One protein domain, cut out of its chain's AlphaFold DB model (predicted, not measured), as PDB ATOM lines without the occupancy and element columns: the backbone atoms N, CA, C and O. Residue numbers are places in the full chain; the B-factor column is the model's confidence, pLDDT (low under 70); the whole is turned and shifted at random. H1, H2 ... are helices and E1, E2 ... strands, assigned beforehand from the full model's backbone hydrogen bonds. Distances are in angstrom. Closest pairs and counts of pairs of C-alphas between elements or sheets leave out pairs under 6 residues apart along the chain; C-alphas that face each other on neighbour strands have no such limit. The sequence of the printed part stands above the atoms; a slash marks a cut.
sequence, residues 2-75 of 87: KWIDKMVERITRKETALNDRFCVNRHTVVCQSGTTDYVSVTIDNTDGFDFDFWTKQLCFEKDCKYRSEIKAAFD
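AT A GLANCE: This is residues 2 to 75 of the 87 residues of an uncharacterized protein of Parabacteroides sp. D13 (UniProt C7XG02). One twisted sheet of five strands forms a wall, and two short helices, H1 and H2, cover one of its faces while the other face is bare of named helices. H1 packs toward the E1 and E2 side of the sheet, H2 lies over E4 and E5, and the two helices touch each other at a steep tilt. The printed part has 74 residues with two named helices and five named strands, in the chain order H1, E1, E2, E3, E4, E5, H2. The sheet's order is E1, E2, E3, E4, E5, all antiparallel, and the class is mixed, helices and strands. The whole is compact, with a radius of gyration of the C-alphas of 11.1 A, and rounded, spanning 26 by 22 by 20 A.

IN THESE COORDINATES: The sheet holds E1, residues 20 to 24, 12.8 A long; E2, residues 27 to 32, 16.3 A; E3, residues 38 to 43, 16.6 A; E4, residues 47 to 52, 17.5 A; and E5, residues 57 to 60, 10.0 A. C-alpha 20, where E1 begins, is at (-49.115, 27.651, 51.601). H1, residues 3 to 12, is 14.3 A long and begins with C-alpha 3 at (-60.461, 36.455, 41.920). H2, residues 67 to 75, is 12.2 A long and ends with C-alpha 75 at (-48.995, 45.628, 36.832).

HOW THE PARTS SIT: The five strands form a meander, each strand the antiparallel neighbour of the one before, and each successive pair is a hairpin. N 22 and O 29 of E1 and E2 are 2.9 A apart, within hydrogen-bond range. So are N 40 and O 32 of E3 and E2, at 2.8 A, N 41 and O 49 of E3 and E4, at 2.8 A, and N 50 and O 59 of E4 and E5, at 2.8 A. The edge strands E1 and E5 are apart. H1 and H2 are on the same face of the sheet, giving two layers, helices on one face of a sheet. The closest C-alphas of H1 and E1, those of Trp 3 and Val 24, are 6.1 A apart. H2 is over E4 and E5 at a height over the sheet of 10.1 A, and it runs along the strands, at 18 degrees to E5 on the local plane. H1 and H2 touch, their closest C-alphas, those of Asp 5 and Ala 73, being 5.3 A apart. They run the same way at a steep tilt of 51 degrees. In H1 and H2 every O i to N i+4 pair is within hydrogen-bond range.

THE WHOLE: The two C-alphas farthest apart, those of Arg 26 and Thr 55, are 30.7 A apart. The printed part has no cut and no long link. The mean pLDDT of the printed part is 94.5, and no printed residue is under 70.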
ATOM      1  N   LYS A   2     -61.602  41.077  40.840       89.75
ATOM      2  CA  LYS A   2     -61.629  39.721  40.256       89.75
ATOM      3  C   LYS A   2     -60.882  38.750  41.184       89.75
ATOM      4  O   LYS A   2     -60.112  39.179  42.038       89.75
ATOM      5  N   TRP A   3     -61.122  37.445  41.059       95.75
ATOM      6  CA  TRP A   3     -60.461  36.455  41.920       95.75
ATOM      7  C   TRP A   3     -58.931  36.440  41.718       95.75
ATOM      8  O   TRP A   3     -58.205  36.319  42.695       95.75
ATOM      9  N   ILE A   4     -58.448  36.681  40.492       96.88
ATOM     10  CA  ILE A   4     -57.011  36.805  40.182       96.88
ATOM     11  C   ILE A   4     -56.393  38.001  40.903       96.88
ATOM     12  O   ILE A   4     -55.351  37.855  41.525       96.88
ATOM     13  N   ASP A   5     -57.066  39.156  40.898       96.31
ATOM     14  CA  ASP A   5     -56.591  40.332  41.637       96.31
ATOM     15  C   ASP A   5     -56.425  39.998  43.136       96.31
ATOM     16  O   ASP A   5     -55.403  40.322  43.728       96.31
ATOM     17  N   LYS A   6     -57.394  39.288  43.741       96.12
ATOM     18  CA  LYS A   6     -57.321  38.848  45.151       96.12
ATOM     19  C   LYS A   6     -56.176  37.864  45.404       96.12
ATOM     20  O   LYS A   6     -55.541  37.923  46.451       96.12
ATOM     21  N   MET A   7     -55.951  36.935  44.476       96.62
ATOM     22  CA  MET A   7     -54.854  35.972  44.556       96.62
ATOM     23  C   MET A   7     -53.505  36.694  44.510       96.62
ATOM     24  O   MET A   7     -52.688  36.492  45.403       96.62
ATOM     25  N   VAL A   8     -53.303  37.564  43.516       96.81
ATOM     26  CA  VAL A   8     -52.057  38.319  43.337       96.81
ATOM     27  C   VAL A   8     -51.814  39.267  44.513       96.81
ATOM     28  O   VAL A   8     -50.707  39.322  45.038       96.81
ATOM     29  N   GLU A   9     -52.848  39.949  45.008       95.31
ATOM     30  CA  GLU A   9     -52.736  40.767  46.220       95.31
ATOM     31  C   GLU A   9     -52.313  39.924  47.429       95.31
ATOM     32  O   GLU A   9     -51.463  40.344  48.209       95.31
ATOM     33  N   ARG A  10     -52.870  38.719  47.597       94.75
ATOM     34  CA  ARG A  10     -52.492  37.845  48.711       94.75
ATOM     35  C   ARG A  10     -51.028  37.423  48.620       94.75
ATOM     36  O   ARG A  10     -50.326  37.572  49.612       94.75
ATOM     37  N   ILE A  11     -50.554  36.938  47.473       94.81
ATOM     38  CA  ILE A  11     -49.167  36.447  47.345       94.81
ATOM     39  C   ILE A  11     -48.117  37.566  47.410       94.81
ATOM     40  O   ILE A  11     -46.977  37.300  47.755       94.81
ATOM     41  N   THR A  12     -48.490  38.814  47.113       93.56
ATOM     42  CA  THR A  12     -47.566  39.968  47.118       93.56
ATOM     43  C   THR A  12     -47.489  40.705  48.458       93.56
ATOM     44  O   THR A  12     -46.680  41.622  48.615       93.56
ATOM     45  N   ARG A  13     -48.306  40.329  49.451       91.56
ATOM     46  CA  ARG A  13     -48.229  40.902  50.803       91.56
ATOM     47  C   ARG A  13     -46.958  40.435  51.513       91.56
ATOM     48  O   ARG A  13     -46.656  39.249  51.547       91.56
ATOM     49  N   LYS A  14     -46.272  41.379  52.164       80.12
ATOM     50  CA  LYS A  14     -44.974  41.181  52.839       80.12
ATOM     51  C   LYS A  14     -44.959  40.052  53.883       80.12
ATOM     52  O   LYS A  14     -43.908  39.483  54.139       80.12
ATOM     53  N   GLU A  15     -46.101  39.755  54.494       81.31
ATOM     54  CA  GLU A  15     -46.231  38.759  55.569       81.31
ATOM     55  C   GLU A  15     -46.830  37.429  55.089       81.31
ATOM     56  O   GLU A  15     -47.101  36.540  55.895       81.31
ATOM     57  N   THR A  16     -47.075  37.275  53.786       83.69
ATOM     58  CA  THR A  16     -47.662  36.045  53.260       83.69
ATOM     59  C   THR A  16     -46.645  34.913  53.288       83.69
ATOM     60  O   THR A  16     -45.547  35.024  52.751       83.69
ATOM     61  N   ALA A  17     -47.042  33.784  53.875       84.94
ATOM     62  CA  ALA A  17     -46.290  32.546  53.763       84.94
ATOM     63  C   ALA A  17     -46.319  32.053  52.304       84.94
ATOM     64  O   ALA A  17     -47.382  31.751  51.767       84.94
ATOM     65  N   LEU A  18     -45.145  31.954  51.675       88.94
ATOM     66  CA  LEU A  18     -44.986  31.531  50.274       88.94
ATOM     67  C   LEU A  18     -44.870  30.003  50.098       88.94
ATOM     68  O   LEU A  18     -44.551  29.528  49.016       88.94
ATOM     69  N   ASN A  19     -45.155  29.245  51.160       93.81
ATOM     70  CA  ASN A  19     -45.313  27.789  51.171       93.81
ATOM     71  C   ASN A  19     -46.665  27.451  51.808       93.81
ATOM     72  O   ASN A  19     -46.734  26.993  52.947       93.81
ATOM     73  N   ASP A  20     -47.745  27.773  51.103       94.12
ATOM     74  CA  ASP A  20     -49.115  27.651  51.601       94.12
ATOM     75  C   ASP A  20     -50.056  27.198  50.479       94.12
ATOM     76  O   ASP A  20     -49.786  27.369  49.287       94.12
ATOM     77  N   ARG A  21     -51.195  26.632  50.871       96.25
ATOM     78  CA  ARG A  21     -52.290  26.271  49.978       96.25
ATOM     79  C   ARG A  21     -53.561  26.956  50.446       96.25
ATOM     80  O   ARG A  21     -54.019  26.749  51.565       96.25
ATOM     81  N   PHE A  22     -54.204  27.691  49.548       95.94
ATOM     82  CA  PHE A  22     -55.433  28.404  49.867       95.94
ATOM     83  C   PHE A  22     -56.420  28.421  48.709       95.94
ATOM     84  O   PHE A  22     -56.075  28.177  47.559       95.94
ATOM     85  N   CYS A  23     -57.674  28.740  49.021       95.88
ATOM     86  CA  CYS A  23     -58.715  28.910  48.016       95.88
ATOM     87  C   CYS A  23     -59.022  30.395  47.806       95.88
ATOM     88  O   CYS A  23     -59.141  31.161  48.766       95.88
ATOM     89  N   VAL A  24     -59.219  30.788  46.548       95.44
ATOM     90  CA  VAL A  24     -59.811  32.077  46.179       95.44
ATOM     91  C   VAL A  24     -61.048  31.806  45.336       95.44
ATOM     92  O   VAL A  24     -60.969  31.347  44.197       95.44
ATOM     93  N   ASN A  25     -62.219  32.095  45.903       93.81
ATOM     94  CA  ASN A  25     -63.503  31.647  45.365       93.81
ATOM     95  C   ASN A  25     -63.503  30.113  45.163       93.81
ATOM     96  O   ASN A  25     -63.419  29.379  46.142       93.81
ATOM     97  N   ARG A  26     -63.600  29.640  43.911       94.75
ATOM     98  CA  ARG A  26     -63.611  28.212  43.545       94.75
ATOM     99  C   ARG A  26     -62.239  27.656  43.146       94.75
ATOM    100  O   ARG A  26     -62.154  26.470  42.866       94.75
ATOM    101  N   HIS A  27     -61.220  28.512  43.071       96.88
ATOM    102  CA  HIS A  27     -59.890  28.151  42.586       96.88
ATOM    103  C   HIS A  27     -58.981  27.807  43.763       96.88
ATOM    104  O   HIS A  27     -58.902  28.570  44.732       96.88
ATOM    105  N   THR A  28     -58.304  26.668  43.681       97.81
ATOM    106  CA  THR A  28     -57.243  26.273  44.609       97.81
ATOM    107  C   THR A  28     -55.925  26.845  44.117       97.81
ATOM    108  O   THR A  28     -55.563  26.651  42.963       97.81
ATOM    109  N   VAL A  29     -55.196  27.516  44.998       97.81
ATOM    110  CA  VAL A  29     -53.885  28.100  44.725       97.81
ATOM    111  C   VAL A  29     -52.875  27.450  45.657       97.81
ATOM    112  O   VAL A  29     -53.097  27.375  46.869       97.81
ATOM    113  N   VAL A  30     -51.783  26.961  45.089       97.75
ATOM    114  CA  VAL A  30     -50.649  26.399  45.820       97.75
ATOM    115  C   VAL A  30     -49.452  27.293  45.555       97.75
ATOM    116  O   VAL A  30     -49.097  27.506  44.401       97.75
ATOM    117  N   CYS A  31     -48.855  27.820  46.617       97.00
ATOM    118  CA  CYS A  31     -47.611  28.573  46.563       97.00
ATOM    119  C   CYS A  31     -46.482  27.704  47.107       97.00
ATOM    120  O   CYS A  31     -46.630  27.083  48.162       97.00
ATOM    121  N   GLN A  32     -45.366  27.678  46.388       96.81
ATOM    122  CA  GLN A  32     -44.140  27.013  46.797       96.81
ATOM    123  C   GLN A  32     -42.968  27.964  46.621       96.81
ATOM    124  O   GLN A  32     -42.832  28.618  45.588       96.81
ATOM    125  N   SER A  33     -42.093  28.029  47.618       94.31
ATOM    126  CA  SER A  33     -40.879  28.819  47.520       94.31
ATOM    127  C   SER A  33     -39.731  28.256  48.345       94.31
ATOM    128  O   SER A  33     -39.910  27.796  49.473       94.31
ATOM    129  N   GLY A  34     -38.526  28.342  47.784       88.62
ATOM    130  CA  GLY A  34     -37.277  28.097  48.500       88.62
ATOM    131  C   GLY A  34     -36.670  29.350  49.145       88.62
ATOM    132  O   GLY A  34     -35.722  29.216  49.915       88.62
ATOM    133  N   THR A  35     -37.173  30.554  48.840       88.31
ATOM    134  CA  THR A  35     -36.597  31.838  49.286       88.31
ATOM    135  C   THR A  35     -37.685  32.870  49.615       88.31
ATOM    136  O   THR A  35     -38.869  32.659  49.377       88.31
ATOM    137  N   THR A  36     -37.311  34.011  50.193       85.81
ATOM    138  CA  THR A  36     -38.260  35.112  50.455       85.81
ATOM    139  C   THR A  36     -38.614  35.919  49.210       85.81
ATOM    140  O   THR A  36     -39.653  36.570  49.183       85.81
ATOM    141  N   ASP A  37     -37.755  35.876  48.193       91.19
ATOM    142  CA  ASP A  37     -37.812  36.762  47.028       91.19
ATOM    143  C   ASP A  37     -38.311  36.060  45.764       91.19
ATOM    144  O   ASP A  37     -38.287  36.637  44.686       91.19
ATOM    145  N   TYR A  38     -38.828  34.840  45.885       94.31
ATOM    146  CA  TYR A  38     -39.405  34.086  44.776       94.31
ATOM    147  C   TYR A  38     -40.675  33.360  45.217       94.31
ATOM    148  O   TYR A  38     -40.829  33.031  46.394       94.31
ATOM    149  N   VAL A  39     -41.589  33.086  44.289       96.69
ATOM    150  CA  VAL A  39     -42.705  32.159  44.493       96.69
ATOM    151  C   VAL A  39     -43.060  31.459  43.188       96.69
ATOM    152  O   VAL A  39     -43.208  32.106  42.156       96.69
ATOM    153  N   SER A  40     -43.250  30.145  43.257       97.44
ATOM    154  CA  SER A  40     -43.917  29.356  42.226       97.44
ATOM    155  C   SER A  40     -45.367  29.125  42.631       97.44
ATOM    156  O   SER A  40     -45.663  28.813  43.790       97.44
ATOM    157  N   VAL A  41     -46.290  29.340  41.701       97.94
ATOM    158  CA  VAL A  41     -47.730  29.306  41.948       97.94
ATOM    159  C   VAL A  41     -48.394  28.342  40.983       97.94
ATOM    160  O   VAL A  41     -48.272  28.486  39.771       97.94
ATOM    161  N   THR A  42     -49.187  27.420  41.520       98.00
ATOM    162  CA  THR A  42     -50.052  26.531  40.738       98.00
ATOM    163  C   THR A  42     -51.518  26.797  41.066       98.00
ATOM    164  O   THR A  42     -51.913  26.842  42.232       98.00
ATOM    165  N   ILE A  43     -52.343  26.941  40.032       97.81
ATOM    166  CA  ILE A  43     -53.785  27.177  40.108       97.81
ATOM    167  C   ILE A  43     -54.505  25.916  39.627       97.81
ATOM    168  O   ILE A  43     -54.266  25.436  38.518       97.81
ATOM    169  N   ASP A  44     -55.378  25.366  40.472       96.62
ATOM    170  CA  ASP A  44     -56.174  24.157  40.214       96.62
ATOM    171  C   ASP A  44     -55.349  22.968  39.677       96.62
ATOM    172  O   ASP A  44     -55.842  22.156  38.894       96.62
ATOM    173  N   ASN A  45     -54.076  22.874  40.084       94.69
ATOM    174  CA  ASN A  45     -53.102  21.883  39.604       94.69
ATOM    175  C   ASN A  45     -52.939  21.843  38.070       94.69
ATOM    176  O   ASN A  45     -52.550  20.809  37.531       94.69
ATOM    177  N   THR A  46     -53.290  22.925  37.371       95.06
ATOM    178  CA  THR A  46     -53.369  22.954  35.903       95.06
ATOM    179  C   THR A  46     -52.593  24.115  35.295       95.06
ATOM    180  O   THR A  46     -51.925  23.923  34.288       95.06
ATOM    181  N   ASP A  47     -52.709  25.312  35.870       97.44
ATOM    182  CA  ASP A  47     -52.099  26.528  35.331       97.44
ATOM    183  C   ASP A  47     -51.041  27.050  36.309       97.44
ATOM    184  O   ASP A  47     -51.361  27.292  37.475       97.44
ATOM    185  N   GLY A  48     -49.805  27.252  35.849       96.88
ATOM    186  CA  GLY A  48     -48.711  27.729  36.693       96.88
ATOM    187  C   GLY A  48     -48.052  29.030  36.237       96.88
ATOM    188  O   GLY A  48     -48.081  29.408  35.057       96.88
ATOM    189  N   PHE A  49     -47.455  29.728  37.199       97.81
ATOM    190  CA  PHE A  49     -46.543  30.842  36.968       97.81
ATOM    191  C   PHE A  49     -45.586  31.015  38.145       97.81
ATOM    192  O   PHE A  49     -45.915  30.685  39.283       97.81
ATOM    193  N   ASP A  50     -44.451  31.630  37.865       97.44
ATOM    194  CA  ASP A  50     -43.432  31.980  38.834       97.44
ATOM    195  C   ASP A  50     -43.248  33.490  38.872       97.44
ATOM    196  O   ASP A  50     -43.341  34.171  37.845       97.44
ATOM    197  N   PHE A  51     -42.960  34.014  40.057       97.31
ATOM    198  CA  PHE A  51     -42.659  35.421  40.238       97.31
ATOM    199  C   PHE A  51     -41.442  35.623  41.132       97.31
ATOM    200  O   PHE A  51     -41.387  35.112  42.251       97.31
ATOM    201  N   ASP A  52     -40.496  36.420  40.647       95.25
ATOM    202  CA  ASP A  52     -39.349  36.894  41.410       95.25
ATOM    203  C   ASP A  52     -39.645  38.309  41.935       95.25
ATOM    204  O   ASP A  52     -39.789  39.276  41.183       95.25
ATOM    205  N   PHE A  53     -39.768  38.442  43.253       93.62
ATOM    206  CA  PHE A  53     -40.056  39.706  43.920       93.62
ATOM    207  C   PHE A  53     -38.890  40.693  43.853       93.62
ATOM    208  O   PHE A  53     -39.135  41.891  44.015       93.62
ATOM    209  N   TRP A  54     -37.659  40.239  43.633       92.56
ATOM    210  CA  TRP A  54     -36.487  41.099  43.524       92.56
ATOM    211  C   TRP A  54     -36.359  41.675  42.112       92.56
ATOM    212  O   TRP A  54     -36.417  42.892  41.935       92.56
ATOM    213  N   THR A  55     -36.246  40.806  41.106       94.25
ATOM    214  CA  THR A  55     -36.058  41.190  39.696       94.25
ATOM    215  C   THR A  55     -37.351  41.633  39.021       94.25
ATOM    216  O   THR A  55     -37.298  42.289  37.984       94.25
ATOM    217  N   LYS A  56     -38.506  41.322  39.624       95.25
ATOM    218  CA  LYS A  56     -39.847  41.565  39.072       95.25
ATOM    219  C   LYS A  56     -40.129  40.790  37.786       95.25
ATOM    220  O   LYS A  56     -40.968  41.206  36.981       95.25
ATOM    221  N   GLN A  57     -39.460  39.654  37.615       96.56
ATOM    222  CA  GLN A  57     -39.711  38.744  36.508       96.56
ATOM    223  C   GLN A  57     -40.927  37.862  36.787       96.56
ATOM    224  O   GLN A  57     -41.077  37.304  37.874       96.56
ATOM    225  N   LEU A  58     -41.800  37.753  35.788       97.38
ATOM    226  CA  LEU A  58     -43.012  36.946  35.800       97.38
ATOM    227  C   LEU A  58     -42.925  35.905  34.679       97.38
ATOM    228  O   LEU A  58     -43.094  36.227  33.501       97.38
ATOM    229  N   CYS A  59     -42.665  34.654  35.046       97.25
ATOM    230  CA  CYS A  59     -42.586  33.543  34.103       97.25
ATOM    231  C   CYS A  59     -43.877  32.732  34.159       97.25
ATOM    232  O   CYS A  59     -44.390  32.440  35.229       97.25
ATOM    233  N   PHE A  60     -44.401  32.323  33.012       97.38
ATOM    234  CA  PHE A  60     -45.630  31.536  32.949       97.38
ATOM    235  C   PHE A  60     -45.350  30.160  32.365       97.38
ATOM    236  O   PHE A  60     -44.607  30.044  31.388       97.38
ATOM    237  N   GLU A  61     -46.043  29.137  32.858       94.94
ATOM    238  CA  GLU A  61     -46.091  27.855  32.161       94.94
ATOM    239  C   GLU A  61     -46.707  28.029  30.767       94.94
ATOM    240  O   GLU A  61     -47.571  28.888  30.546       94.94
ATOM    241  N   LYS A  62     -46.239  27.233  29.798       88.19
ATOM    242  CA  LYS A  62     -46.518  27.402  28.361       88.19
ATOM    243  C   LYS A  62     -47.998  27.668  28.051       88.19
ATOM    244  O   LYS A  62     -48.300  28.644  27.373       88.19
ATOM    245  N   ASP A  63     -48.898  26.878  28.632       90.25
ATOM    246  CA  ASP A  63     -50.333  26.902  28.324       90.25
ATOM    247  C   ASP A  63     -51.192  27.557  29.423       90.25
ATOM    248  O   ASP A  63     -52.406  27.353  29.470       90.25
ATOM    249  N   CYS A  64     -50.579  28.367  30.299       95.00
ATOM    250  CA  CYS A  64     -51.287  29.063  31.373       95.00
ATOM    251  C   CYS A  64     -52.377  29.996  30.816       95.00
ATOM    252  O   CYS A  64     -52.104  31.005  30.155       95.00
ATOM    253  N   LYS A  65     -53.638  29.678  31.117       95.94
ATOM    254  CA  LYS A  65     -54.826  30.357  30.566       95.94
ATOM    255  C   LYS A  65     -55.025  31.769  31.097       95.94
ATOM    256  O   LYS A  65     -55.727  32.560  30.477       95.94
ATOM    257  N   TYR A  66     -54.426  32.075  32.243       95.88
ATOM    258  CA  TYR A  66     -54.636  33.322  32.980       95.88
ATOM    259  C   TYR A  66     -53.502  34.338  32.786       95.88
ATOM    260  O   TYR A  66     -53.433  35.321  33.526       95.88
ATOM    261  N   ARG A  67     -52.601  34.107  31.817       95.56
ATOM    262  CA  ARG A  67     -51.411  34.934  31.541       95.56
ATOM    263  C   ARG A  67     -51.707  36.436  31.558       95.56
ATOM    264  O   ARG A  67     -51.106  37.187  32.326       95.56
ATOM    265  N   SER A  68     -52.668  36.866  30.742       94.94
ATOM    266  CA  SER A  68     -53.018  38.280  30.580       94.94
ATOM    267  C   SER A  68     -53.573  38.894  31.866       94.94
ATOM    268  O   SER A  68     -53.194  40.001  32.248       94.94
ATOM    269  N   GLU A  69     -54.459  38.185  32.565       96.69
ATOM    270  CA  GLU A  69     -55.084  38.666  33.793       96.69
ATOM    271  C   GLU A  69     -54.118  38.709  34.976       96.69
ATOM    272  O   GLU A  69     -54.183  39.649  35.770       96.69
ATOM    273  N   ILE A  70     -53.224  37.725  35.094       97.06
ATOM    274  CA  ILE A  70     -52.187  37.694  36.129       97.06
ATOM    275  C   ILE A  70     -51.212  38.851  35.903       97.06
ATOM    276  O   ILE A  70     -50.984  39.634  36.825       97.06
ATOM    277  N   LYS A  71     -50.713  39.030  34.671       96.06
ATOM    278  CA  LYS A  71     -49.838  40.160  34.321       96.06
ATOM    279  C   LYS A  71     -50.500  41.498  34.647       96.06
ATOM    280  O   LYS A  71     -49.899  42.330  35.320       96.06
ATOM    281  N   ALA A  72     -51.764  41.676  34.260       96.12
ATOM    282  CA  ALA A  72     -52.514  42.890  34.565       96.12
ATOM    283  C   ALA A  72     -52.702  43.120  36.077       96.12
ATOM    284  O   ALA A  72     -52.767  44.267  36.515       96.12
ATOM    285  N   ALA A  73     -52.809  42.063  36.885       96.88
ATOM    286  CA  ALA A  73     -52.896  42.183  38.337       96.88
ATOM    287  C   ALA A  73     -51.548  42.580  38.965       96.88
ATOM    288  O   ALA A  73     -51.523  43.484  39.799       96.88
ATOM    289  N   PHE A  74     -50.430  41.996  38.522       96.75
ATOM    290  CA  PHE A  74     -49.089  42.416  38.954       96.75
ATOM    291  C   PHE A  74     -48.774  43.860  38.545       96.75
ATOM    292  O   PHE A  74     -48.266  44.633  39.358       96.75
ATOM    293  N   ASP A  75     -49.164  44.260  37.332       95.75
ATOM    294  CA  ASP A  75     -48.995  45.628  36.832       95.75
ATOM    295  C   ASP A  75     -49.727  46.666  37.696       95.75
ATOM    296  O   ASP A  75     -49.251  47.791  37.829       95.75
TER     297      ASP A  75